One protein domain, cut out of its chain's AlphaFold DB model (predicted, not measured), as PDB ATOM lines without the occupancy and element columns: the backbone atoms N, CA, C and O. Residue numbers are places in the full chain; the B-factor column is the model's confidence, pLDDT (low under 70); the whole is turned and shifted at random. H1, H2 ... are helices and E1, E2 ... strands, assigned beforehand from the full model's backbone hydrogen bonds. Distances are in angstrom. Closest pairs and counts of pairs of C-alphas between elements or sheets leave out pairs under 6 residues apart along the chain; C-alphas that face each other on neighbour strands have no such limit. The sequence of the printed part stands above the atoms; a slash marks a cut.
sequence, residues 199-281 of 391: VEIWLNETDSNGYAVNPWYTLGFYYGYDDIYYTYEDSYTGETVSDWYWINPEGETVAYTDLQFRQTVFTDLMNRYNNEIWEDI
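AT A GLANCE: This is residues 199 to 281 of the 391 residues of an uncharacterized protein of Candidatus Woesearchaeota archaeon (UniProt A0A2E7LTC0). A long, twisted hairpin of strands, E1 and E2, reaches toward one end and a long helix, H4, toward the other; together they make the longest axis. Short E3 and small H3 pack at the hairpin's base, while short H1 and H2 pack on H4, joined by a link that doubles back on itself. The 83 printed residues hold four named helices and three named strands, in the order H1 H2 E1 E2 E3 H3 H4; the sheet E1 - E2 - E3 is antiparallel, and the class is mixed, helices and strands. The whole is loose, with a radius of gyration of the C-alphas of 15.5 A, and spans 54 by 36 by 17 A.

IN THESE COORDINATES: H1 is residues 199 to 203, from C-alpha 199 at (140.295, 113.525, 173.178), and H2 is 218 to 222. E1, 226 to 233, is 23.4 A long; E2, 240 to 247, is 22.8 A; E3 is 253 to 255. H3 is 258 to 263, and H4, 265 to 279, is 21.4 A long and ends at (131.239, 108.608, 182.370).

HOW THE PARTS SIT: E1, E2 and E3 form a meander, each strand the antiparallel neighbour of the one before. In the hairpin E1 and E2, N 228 and O 245 are 2.8 A apart, within hydrogen-bond range; in the hairpin E2 and E3, N 246 and O 255 are 2.8 A apart. H3 is on the sheet at a height of 6.0 A, only just over none of its strands, with 2 C-alphas falling on E3; the C-alphas of Ala 255 and Phe 261, the closest of E3 and H3, are 5.1 A apart. H4 touches H2 with residues 266 to 270 alone, closest at the C-alphas of Gly 220 and Phe 266, 7.1 A. H1 and H4 only just touch, with 3 pairs of C-alphas within 8 A, closest at Val 199 and Asn 274, 5.9 A. In H1, H2, H3 and H4 every O i to N i+4 pair is within hydrogen-bond range.

THE WHOLE: The C-alphas of Tyr 236 and Ile 281, the two farthest apart, are 54.8 A apart, and residues 234 to 239 stand free. The link H1 to H2 is long, with 14 residues. The printed part has no cut, and no printed residue is under 70 in pLDDT.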
ATOM      1  N   VAL A 199     138.871 113.191 173.253       94.06
ATOM      2  CA  VAL A 199     140.295 113.525 173.178       94.06
ATOM      3  C   VAL A 199     140.680 114.036 171.797       94.06
ATOM      4  O   VAL A 199     141.486 114.949 171.684       94.06
ATOM      5  N   GLU A 200     140.073 113.504 170.736       92.69
ATOM      6  CA  GLU A 200     140.301 114.002 169.380       92.69
ATOM      7  C   GLU A 200     139.740 115.413 169.212       92.69
ATOM      8  O   GLU A 200     140.408 116.261 168.628       92.69
ATOM      9  N   ILE A 201     138.560 115.691 169.764       92.69
ATOM     10  CA  ILE A 201     137.977 117.037 169.752       92.69
ATOM     11  C   ILE A 201     138.872 118.008 170.518       92.69
ATOM     12  O   ILE A 201     139.205 119.066 169.995       92.69
ATOM     13  N   TRP A 202     139.306 117.620 171.717       92.12
ATOM     14  CA  TRP A 202     140.151 118.443 172.577       92.12
ATOM     15  C   TRP A 202     141.514 118.748 171.936       92.12
ATOM     16  O   TRP A 202     141.938 119.902 171.918       92.12
ATOM     17  N   LEU A 203     142.170 117.743 171.342       91.31
ATOM     18  CA  LEU A 203     143.476 117.886 170.681       91.31
ATOM     19  C   LEU A 203     143.430 118.678 169.370       91.31
ATOM     20  O   LEU A 203     144.455 119.208 168.945       91.31
ATOM     21  N   ASN A 204     142.276 118.716 168.704       90.19
ATOM     22  CA  ASN A 204     142.112 119.381 167.410       90.19
ATOM     23  C   ASN A 204     141.308 120.685 167.495       90.19
ATOM     24  O   ASN A 204     140.959 121.258 166.461       90.19
ATOM     25  N   GLU A 205     140.998 121.159 168.698       89.31
ATOM     26  CA  GLU A 205     140.401 122.474 168.894       89.31
ATOM     27  C   GLU A 205     141.393 123.554 168.445       89.31
ATOM     28  O   GLU A 205     142.563 123.523 168.833       89.31
ATOM     29  N   THR A 206     140.948 124.496 167.608       89.06
ATOM     30  CA  THR A 206     141.808 125.556 167.059       89.06
ATOM     31  C   THR A 206     141.256 126.946 167.337       89.06
ATOM     32  O   THR A 206     140.043 127.148 167.392       89.06
ATOM     33  N   ASP A 207     142.156 127.906 167.543       88.31
ATOM     34  CA  ASP A 207     141.804 129.315 167.690       88.31
ATOM     35  C   ASP A 207     141.454 129.946 166.327       88.31
ATOM     36  O   ASP A 207     141.543 129.316 165.271       88.31
ATOM     37  N   SER A 208     141.095 131.234 166.316       87.88
ATOM     38  CA  SER A 208     140.769 131.958 165.077       87.88
ATOM     39  C   SER A 208     141.910 132.013 164.052       87.88
ATOM     40  O   SER A 208     141.679 132.389 162.903       87.88
ATOM     41  N   ASN A 209     143.140 131.693 164.459       88.56
ATOM     42  CA  ASN A 209     144.332 131.705 163.618       88.56
ATOM     43  C   ASN A 209     144.737 130.290 163.162       88.56
ATOM     44  O   ASN A 209     145.727 130.148 162.444       88.56
ATOM     45  N   GLY A 210     143.982 129.255 163.550       85.94
ATOM     46  CA  GLY A 210     144.256 127.861 163.207       85.94
ATOM     47  C   GLY A 210     145.327 127.197 164.077       85.94
ATOM     48  O   GLY A 210     145.816 126.128 163.711       85.94
ATOM     49  N   TYR A 211     145.712 127.800 165.205       87.94
ATOM     50  CA  TYR A 211     146.614 127.164 166.165       87.94
ATOM     51  C   TYR A 211     145.829 126.281 167.123       87.94
ATOM     52  O   TYR A 211     144.739 126.652 167.549       87.94
ATOM     53  N   ALA A 212     146.397 125.128 167.487       88.19
ATOM     54  CA  ALA A 212     145.799 124.252 168.486       88.19
ATOM     55  C   ALA A 212     145.629 125.007 169.815       88.19
ATOM     56  O   ALA A 212     146.607 125.506 170.373       88.19
ATOM     57  N   VAL A 213     144.393 125.067 170.312       90.88
ATOM     58  CA  VAL A 213     144.053 125.646 171.621       90.88
ATOM     59  C   VAL A 213     144.680 124.816 172.734       90.88
ATOM     60  O   VAL A 213     145.221 125.371 173.688       90.88
ATOM     61  N   ASN A 214     144.675 123.493 172.559       92.19
ATOM     62  CA  ASN A 214     145.248 122.537 173.493       92.19
ATOM     63  C   ASN A 214     146.396 121.767 172.818       92.19
ATOM     64  O   ASN A 214     146.171 120.732 172.183       92.19
ATOM     65  N   PRO A 215     147.652 122.243 172.915       92.19
ATOM     66  CA  PRO A 215     148.800 121.463 172.473       92.19
ATOM     67  C   PRO A 215     148.824 120.100 173.170       92.19
ATOM     68  O   PRO A 215     148.555 120.016 174.365       92.19
ATOM     69  N   TRP A 216     149.183 119.035 172.451       93.12
ATOM     70  CA  TRP A 216     149.035 117.657 172.944       93.12
ATOM     71  C   TRP A 216     149.643 117.424 174.340       93.12
ATOM     72  O   TRP A 216     149.020 116.782 175.181       93.12
ATOM     73  N   TYR A 217     150.814 118.003 174.611       93.38
ATOM     74  CA  TYR A 217     151.546 117.859 175.872       93.38
ATOM     75  C   TYR A 217     150.775 118.413 177.081       93.38
ATOM     76  O   TYR A 217     150.955 117.942 178.203       93.38
ATOM     77  N   THR A 218     149.840 119.345 176.863       95.19
ATOM     78  CA  THR A 218     149.029 119.927 177.940       95.19
ATOM     79  C   THR A 218     148.096 118.912 178.600       95.19
ATOM     80  O   THR A 218     147.705 119.122 179.743       95.19
ATOM     81  N   LEU A 219     147.801 117.770 177.958       95.81
ATOM     82  CA  LEU A 219     147.045 116.689 178.601       95.81
ATOM     83  C   LEU A 219     147.898 115.993 179.669       95.81
ATOM     84  O   LEU A 219     147.377 115.577 180.698       95.81
ATOM     85  N   GLY A 220     149.212 115.897 179.439       96.44
ATOM     86  CA  GLY A 220     150.166 115.451 180.453       96.44
ATOM     87  C   GLY A 220     150.098 116.358 181.678       96.44
ATOM     88  O   GLY A 220     149.843 115.881 182.783       96.44
ATOM     89  N   PHE A 221     150.204 117.669 181.457       96.81
ATOM     90  CA  PHE A 221     150.104 118.672 182.521       96.81
ATOM     91  C   PHE A 221     148.752 118.643 183.240       96.81
ATOM     92  O   PHE A 221     148.699 118.742 184.463       96.81
ATOM     93  N   TYR A 222     147.656 118.440 182.503       95.81
ATOM     94  CA  TYR A 222     146.314 118.292 183.067       95.81
ATOM     95  C   TYR A 222     146.232 117.141 184.082       95.81
ATOM     96  O   TYR A 222     145.569 117.264 185.111       95.81
ATOM     97  N   TYR A 223     146.962 116.049 183.836       96.88
ATOM     98  CA  TYR A 223     147.073 114.913 184.754       96.88
ATOM     99  C   TYR A 223     148.248 115.008 185.742       96.88
ATOM    100  O   TYR A 223     148.514 114.042 186.458       96.88
ATOM    101  N   GLY A 224     148.914 116.163 185.826       97.00
ATOM    102  CA  GLY A 224     149.980 116.443 186.790       97.00
ATOM    103  C   GLY A 224     151.364 115.925 186.402       97.00
ATOM    104  O   GLY A 224     152.251 115.916 187.250       97.00
ATOM    105  N   TYR A 225     151.552 115.482 185.156       97.75
ATOM    106  CA  TYR A 225     152.893 115.257 184.615       97.75
ATOM    107  C   TYR A 225     153.574 116.601 184.362       97.75
ATOM    108  O   TYR A 225     152.896 117.616 184.219       97.75
ATOM    109  N   ASP A 226     154.898 116.597 184.279       97.56
ATOM    110  CA  ASP A 226     155.693 117.780 183.948       97.56
ATOM    111  C   ASP A 226     156.837 117.392 183.009       97.56
ATOM    112  O   ASP A 226     157.268 116.231 182.997       97.56
ATOM    113  N   ASP A 227     157.317 118.349 182.221       96.75
ATOM    114  CA  ASP A 227     158.401 118.161 181.265       96.75
ATOM    115  C   ASP A 227     159.623 119.010 181.634       96.75
ATOM    116  O   ASP A 227     159.543 120.125 182.143       96.75
ATOM    117  N   ILE A 228     160.812 118.450 181.432       96.25
ATOM    118  CA  ILE A 228     162.062 119.091 181.823       96.25
ATOM    119  C   ILE A 228     162.984 119.122 180.615       96.25
ATOM    120  O   ILE A 228     163.480 118.099 180.136       96.25
ATOM    121  N   TYR A 229     163.214 120.344 180.142       96.25
ATOM    122  CA  TYR A 229     164.082 120.629 179.012       96.25
ATOM    123  C   TYR A 229     165.528 120.221 179.297       96.25
ATOM    124  O   TYR A 229     166.094 120.555 180.344       96.25
ATOM    125  N   TYR A 230     166.155 119.569 178.325       93.38
ATOM    126  CA  TYR A 230     167.578 119.275 178.354       93.38
ATOM    127  C   TYR A 230     168.210 119.420 176.969       93.38
ATOM    128  O   TYR A 230     167.551 119.391 175.931       93.38
ATOM    129  N   THR A 231     169.533 119.567 176.961       94.19
ATOM    130  CA  THR A 231     170.345 119.567 175.743       94.19
ATOM    131  C   THR A 231     171.495 118.592 175.894       94.19
ATOM    132  O   THR A 231     172.097 118.523 176.968       94.19
ATOM    133  N   TYR A 232     171.849 117.897 174.819       87.88
ATOM    134  CA  TYR A 232     173.070 117.103 174.751       87.88
ATOM    135  C   TYR A 232     173.840 117.413 173.468       87.88
ATOM    136  O   TYR A 232     173.265 117.826 172.464       87.88
ATOM    137  N   GLU A 233     175.154 117.230 173.518       92.94
ATOM    138  CA  GLU A 233     176.035 117.363 172.360       92.94
ATOM    139  C   GLU A 233     176.397 115.965 171.858       92.94
ATOM    140  O   GLU A 233     176.882 115.125 172.624       92.94
ATOM    141  N   ASP A 234     176.130 115.692 170.582       86.25
ATOM    142  CA  ASP A 234     176.560 114.454 169.947       86.25
ATOM    143  C   ASP A 234     178.088 114.458 169.819       86.25
ATOM    144  O   ASP A 234     178.682 115.264 169.108       86.25
ATOM    145  N   SER A 235     178.741 113.528 170.514       88.56
ATOM    146  CA  SER A 235     180.206 113.447 170.560       88.56
ATOM    147  C   SER A 235     180.886 113.129 169.217       88.56
ATOM    148  O   SER A 235     182.100 113.287 169.101       88.56
ATOM    149  N   TYR A 236     180.139 112.645 168.221       87.19
ATOM    150  CA  TYR A 236     180.642 112.276 166.901       87.19
ATOM    151  C   TYR A 236     180.406 113.378 165.861       87.19
ATOM    152  O   TYR A 236     181.291 113.632 165.041       87.19
ATOM    153  N   THR A 237     179.245 114.042 165.886       90.81
ATOM    154  CA  THR A 237     178.910 115.120 164.933       90.81
ATOM    155  C   THR A 237     179.187 116.526 165.473       90.81
ATOM    156  O   THR A 237     179.346 117.453 164.680       90.81
ATOM    157  N   GLY A 238     179.284 116.694 166.797       89.31
ATOM    158  CA  GLY A 238     179.378 117.990 167.479       89.31
ATOM    159  C   GLY A 238     178.061 118.778 167.483       89.31
ATOM    160  O   GLY A 238     178.048 119.960 167.822       89.31
ATOM    161  N   GLU A 239     176.954 118.162 167.060       91.69
ATOM    162  CA  GLU A 239     175.648 118.815 167.000       91.69
ATOM    163  C   GLU A 239     174.999 118.857 168.387       91.69
ATOM    164  O   GLU A 239     174.959 117.860 169.107       91.69
ATOM    165  N   THR A 240     174.459 120.017 168.763       91.19
ATOM    166  CA  THR A 240     173.626 120.148 169.963       91.19
ATOM    167  C   THR A 240     172.183 119.798 169.626       91.19
ATOM    168  O   THR A 240     171.570 120.437 168.770       91.19
ATOM    169  N   VAL A 241     171.634 118.818 170.336       89.31
ATOM    170  CA  VAL A 241     170.231 118.410 170.259       89.31
ATOM    171  C   VAL A 241     169.531 118.804 171.557       89.31
ATOM    172  O   VAL A 241     170.114 118.714 172.639       89.31
ATOM    173  N   SER A 242     168.284 119.251 171.448       92.62
ATOM    174  CA  SER A 242     167.417 119.607 172.570       92.62
ATOM    175  C   SER A 242     166.162 118.741 172.581       92.62
ATOM    176  O   SER A 242     165.571 118.540 171.519       92.62
ATOM    177  N   ASP A 243     165.741 118.283 173.755       93.94
ATOM    178  CA  ASP A 243     164.510 117.504 173.950       93.94
ATOM    179  C   ASP A 243     164.001 117.704 175.394       93.94
ATOM    180  O   ASP A 243     164.584 118.463 176.178       93.94
ATOM    181  N   TRP A 244     162.919 117.021 175.750       95.88
ATOM    182  CA  TRP A 244     162.289 117.059 177.061       95.88
ATOM    183  C   TRP A 244     162.156 115.651 177.623       95.88
ATOM    184  O   TRP A 244     161.671 114.739 176.954       95.88
ATOM    185  N   TYR A 245     162.551 115.468 178.881       96.38
ATOM    186  CA  TYR A 245     162.183 114.268 179.624       96.38
ATOM    187  C   TYR A 245     160.979 114.568 180.516       96.38
ATOM    188  O   TYR A 245     160.799 115.691 180.971       96.38
ATOM    189  N   TRP A 246     160.162 113.556 180.775       98.00
ATOM    190  CA  TRP A 246     158.886 113.697 181.464       98.00
ATOM    191  C   TRP A 246     158.912 113.025 182.828       98.00
ATOM    192  O   TRP A 246     159.411 111.901 182.962       98.00
ATOM    193  N   ILE A 247     158.316 113.687 183.817       97.75
ATOM    194  CA  ILE A 247     158.106 113.164 185.166       97.75
ATOM    195  C   ILE A 247     156.613 112.994 185.467       97.75
ATOM    196  O   ILE A 247     155.777 113.740 184.958       97.75
ATOM    197  N   ASN A 248     156.271 111.988 186.270       97.06
ATOM    198  CA  ASN A 248     154.919 111.809 186.807       97.06
ATOM    199  C   ASN A 248     154.664 112.740 188.018       97.06
ATOM    200  O   ASN A 248     155.602 113.393 188.488       97.06
ATOM    201  N   PRO A 249     153.426 112.800 188.555       95.94
ATOM    202  CA  PRO A 249     153.110 113.607 189.740       95.94
ATOM    203  C   PRO A 249     153.956 113.279 190.983       95.94
ATOM    204  O   PRO A 249     154.112 114.118 191.871       95.94
ATOM    205  N   GLU A 250     154.508 112.066 191.062       96.81
ATOM    206  CA  GLU A 250     155.407 111.613 192.125       96.81
ATOM    207  C   GLU A 250     156.875 112.046 191.921       96.81
ATOM    208  O   GLU A 250     157.700 111.867 192.820       96.81
ATOM    209  N   GLY A 251     157.207 112.653 190.776       94.50
ATOM    210  CA  GLY A 251     158.545 113.135 190.429       94.50
ATOM    211  C   GLY A 251     159.463 112.087 189.789       94.50
ATOM    212  O   GLY A 251     160.666 112.319 189.661       94.50
ATOM    213  N   GLU A 252     158.933 110.934 189.389       96.31
ATOM    214  CA  GLU A 252     159.685 109.861 188.737       96.31
ATOM    215  C   GLU A 252     159.735 110.072 187.222       96.31
ATOM    216  O   GLU A 252     158.713 110.338 186.588       96.31
ATOM    217  N   THR A 253     160.911 109.899 186.614       95.94
ATOM    218  CA  THR A 253     161.060 109.963 185.155       95.94
ATOM    219  C   THR A 253     160.330 108.801 184.482       95.94
ATOM    220  O   THR A 253     160.685 107.638 184.675       95.94
ATOM    221  N   VAL A 254     159.343 109.121 183.645       96.12
ATOM    222  CA  VAL A 254     158.522 108.144 182.906       96.12
ATOM    223  C   VAL A 254     158.859 108.070 181.417       96.12
ATOM    224  O   VAL A 254     158.543 107.079 180.758       96.12
ATOM    225  N   ALA A 255     159.524 109.094 180.883       96.69
ATOM    226  CA  ALA A 255     160.037 109.117 179.521       96.69
ATOM    227  C   ALA A 255     161.240 110.059 179.424       96.69
ATOM    228  O   ALA A 255     161.299 111.061 180.126       96.69
ATOM    229  N   TYR A 256     162.186 109.739 178.547       94.50
ATOM    230  CA  TYR A 256     163.410 110.510 178.326       94.50
ATOM    231  C   TYR A 256     163.322 111.462 177.128       94.50
ATOM    232  O   TYR A 256     164.233 112.258 176.944       94.50
ATOM    233  N   THR A 257     162.259 111.370 176.324       94.94
ATOM    234  CA  THR A 257     161.986 112.249 175.177       94.94
ATOM    235  C   THR A 257     160.486 112.506 175.049       94.94
ATOM    236  O   THR A 257     159.674 111.662 175.456       94.94
ATOM    237  N   ASP A 258     160.108 113.600 174.386       95.62
ATOM    238  CA  ASP A 258     158.712 113.872 174.010       95.62
ATOM    239  C   ASP A 258     158.108 112.725 173.198       95.62
ATOM    240  O   ASP A 258     156.965 112.307 173.402       95.62
ATOM    241  N   LEU A 259     158.899 112.179 172.270       94.75
ATOM    242  CA  LEU A 259     158.467 111.083 171.414       94.75
ATOM    243  C   LEU A 259     158.159 109.826 172.231       94.75
ATOM    244  O   LEU A 259     157.147 109.169 171.978       94.75
ATOM    245  N   GLN A 260     159.006 109.501 173.209       94.69
ATOM    246  CA  GLN A 260     158.776 108.363 174.088       94.69
ATOM    247  C   GLN A 260     157.507 108.579 174.914       94.69
ATOM    248  O   GLN A 260     156.660 107.688 174.934       94.69
ATOM    249  N   PHE A 261     157.332 109.756 175.526       96.50
ATOM    250  CA  PHE A 261     156.138 110.064 176.316       96.50
ATOM    251  C   PHE A 261     154.861 109.936 175.477       96.50
ATOM    252  O   PHE A 261     153.902 109.280 175.890       96.50
ATOM    253  N   ARG A 262     154.882 110.470 174.249       94.19
ATOM    254  CA  ARG A 262     153.768 110.392 173.298       94.19
ATOM    255  C   ARG A 262     153.411 108.958 172.894       94.19
ATOM    256  O   ARG A 262     152.245 108.675 172.629       94.19
ATOM    257  N   GLN A 263     154.392 108.066 172.797       91.94
ATOM    258  CA  GLN A 263     154.181 106.686 172.347       91.94
ATOM    259  C   GLN A 263     153.804 105.725 173.477       91.94
ATOM    260  O   GLN A 263     153.166 104.707 173.209       91.94
ATOM    261  N   THR A 264     154.188 106.027 174.718       90.88
ATOM    262  CA  THR A 264     153.947 105.149 175.866       90.88
ATOM    263  C   THR A 264     152.850 105.709 176.766       90.88
ATOM    264  O   THR A 264     151.705 105.273 176.678       90.88
ATOM    265  N   VAL A 265     153.172 106.707 177.586       95.62
ATOM    266  CA  VAL A 265     152.308 107.227 178.657       95.62
ATOM    267  C   VAL A 265     151.089 107.957 178.104       95.62
ATOM    268  O   VAL A 265     149.974 107.783 178.592       95.62
ATOM    269  N   PHE A 266     151.278 108.755 177.054       95.62
ATOM    270  CA  PHE A 266     150.221 109.603 176.512       95.62
ATOM    271  C   PHE A 266     149.009 108.804 176.016       95.62
ATOM    272  O   PHE A 266     147.875 109.252 176.165       95.62
ATOM    273  N   THR A 267     149.227 107.595 175.491       93.50
ATOM    274  CA  THR A 267     148.147 106.686 175.073       93.50
ATOM    275  C   THR A 267     147.188 106.382 176.222       93.50
ATOM    276  O   THR A 267     145.970 106.436 176.045       93.50
ATOM    277  N   ASP A 268     147.723 106.115 177.412       94.56
ATOM    278  CA  ASP A 268     146.913 105.822 178.592       94.56
ATOM    279  C   ASP A 268     146.170 107.068 179.083       94.56
ATOM    280  O   ASP A 268     144.995 106.976 179.444       94.56
ATOM    281  N   LEU A 269     146.802 108.245 179.009       96.50
ATOM    282  CA  LEU A 269     146.161 109.520 179.351       96.50
ATOM    283  C   LEU A 269     144.997 109.855 178.415       96.50
ATOM    284  O   LEU A 269     143.939 110.267 178.888       96.50
ATOM    285  N   MET A 270     145.144 109.622 177.107       95.62
ATOM    286  CA  MET A 270     144.055 109.819 176.144       95.62
ATOM    287  C   MET A 270     142.854 108.913 176.448       95.62
ATOM    288  O   MET A 270     141.707 109.360 176.426       95.62
ATOM    289  N   ASN A 271     143.110 107.639 176.757       95.50
ATOM    290  CA  ASN A 271     142.055 106.685 177.100       95.50
ATOM    291  C   ASN A 271     141.376 107.042 178.425       95.50
ATOM    292  O   ASN A 271     140.153 106.954 178.532       95.50
ATOM    293  N   ARG A 272     142.156 107.466 179.425       96.19
ATOM    294  CA  ARG A 272     141.635 107.955 180.701       96.19
ATOM    295  C   ARG A 272     140.722 109.164 180.498       96.19
ATOM    296  O   ARG A 272     139.592 109.120 180.970       96.19
ATOM    297  N   TYR A 273     141.174 110.169 179.751       96.50
ATOM    298  CA  TYR A 273     140.389 111.363 179.439       96.50
ATOM    299  C   TYR A 273     139.067 111.016 178.762       96.50
ATOM    300  O   TYR A 273     138.005 111.446 179.204       96.50
ATOM    301  N   ASN A 274     139.110 110.166 177.735       95.62
ATOM    302  CA  ASN A 274     137.898 109.714 177.062       95.62
ATOM    303  C   ASN A 274     136.921 109.020 178.019       95.62
ATOM    304  O   ASN A 274     135.731 109.318 177.984       95.62
ATOM    305  N   ASN A 275     137.413 108.121 178.877       94.62
ATOM    306  CA  ASN A 275     136.569 107.421 179.842       94.62
ATOM    307  C   ASN A 275     135.948 108.379 180.865       94.62
ATOM    308  O   ASN A 275     134.748 108.287 181.093       94.62
ATOM    309  N   GLU A 276     136.728 109.309 181.425       95.56
ATOM    310  CA  GLU A 276     136.233 110.317 182.374       95.56
ATOM    311  C   GLU A 276     135.113 111.161 181.737       95.56
ATOM    312  O   GLU A 276     134.041 111.299 182.320       95.56
ATOM    313  N   ILE A 277     135.294 111.633 180.496       94.56
ATOM    314  CA  ILE A 277     134.262 112.409 179.791       94.56
ATOM    315  C   ILE A 277     133.031 111.560 179.440       94.56
ATOM    316  O   ILE A 277     131.897 112.028 179.545       94.56
ATOM    317  N   TRP A 278     133.210 110.310 179.004       94.12
ATOM    318  CA  TRP A 278     132.080 109.433 178.686       94.12
ATOM    319  C   TRP A 278     131.281 109.016 179.927       94.12
ATOM    320  O   TRP A 278     130.076 108.797 179.806       94.12
ATOM    321  N   GLU A 279     131.912 108.909 181.099       92.56
ATOM    322  CA  GLU A 279     131.239 108.608 182.370       92.56
ATOM    323  C   GLU A 279     130.266 109.713 182.805       92.56
ATOM    324  O   GLU A 279     129.254 109.415 183.446       92.56
ATOM    325  N   ASP A 280     130.520 110.958 182.394       92.75
ATOM    326  CA  ASP A 280     129.647 112.105 182.659       92.75
ATOM    327  C   ASP A 280     128.442 112.190 181.700       92.75
ATOM    328  O   ASP A 280     127.512 112.972 181.927       92.75
ATOM    329  N   ILE A 281     128.408 111.375 180.637       93.00
ATOM    330  CA  ILE A 281     127.317 111.391 179.658       93.00
ATOM    331  C   ILE A 281     126.146 110.528 180.129       93.00
ATOM    332  O   ILE A 281     126.223 109.309 180.298       93.00
TER     333      ILE A 281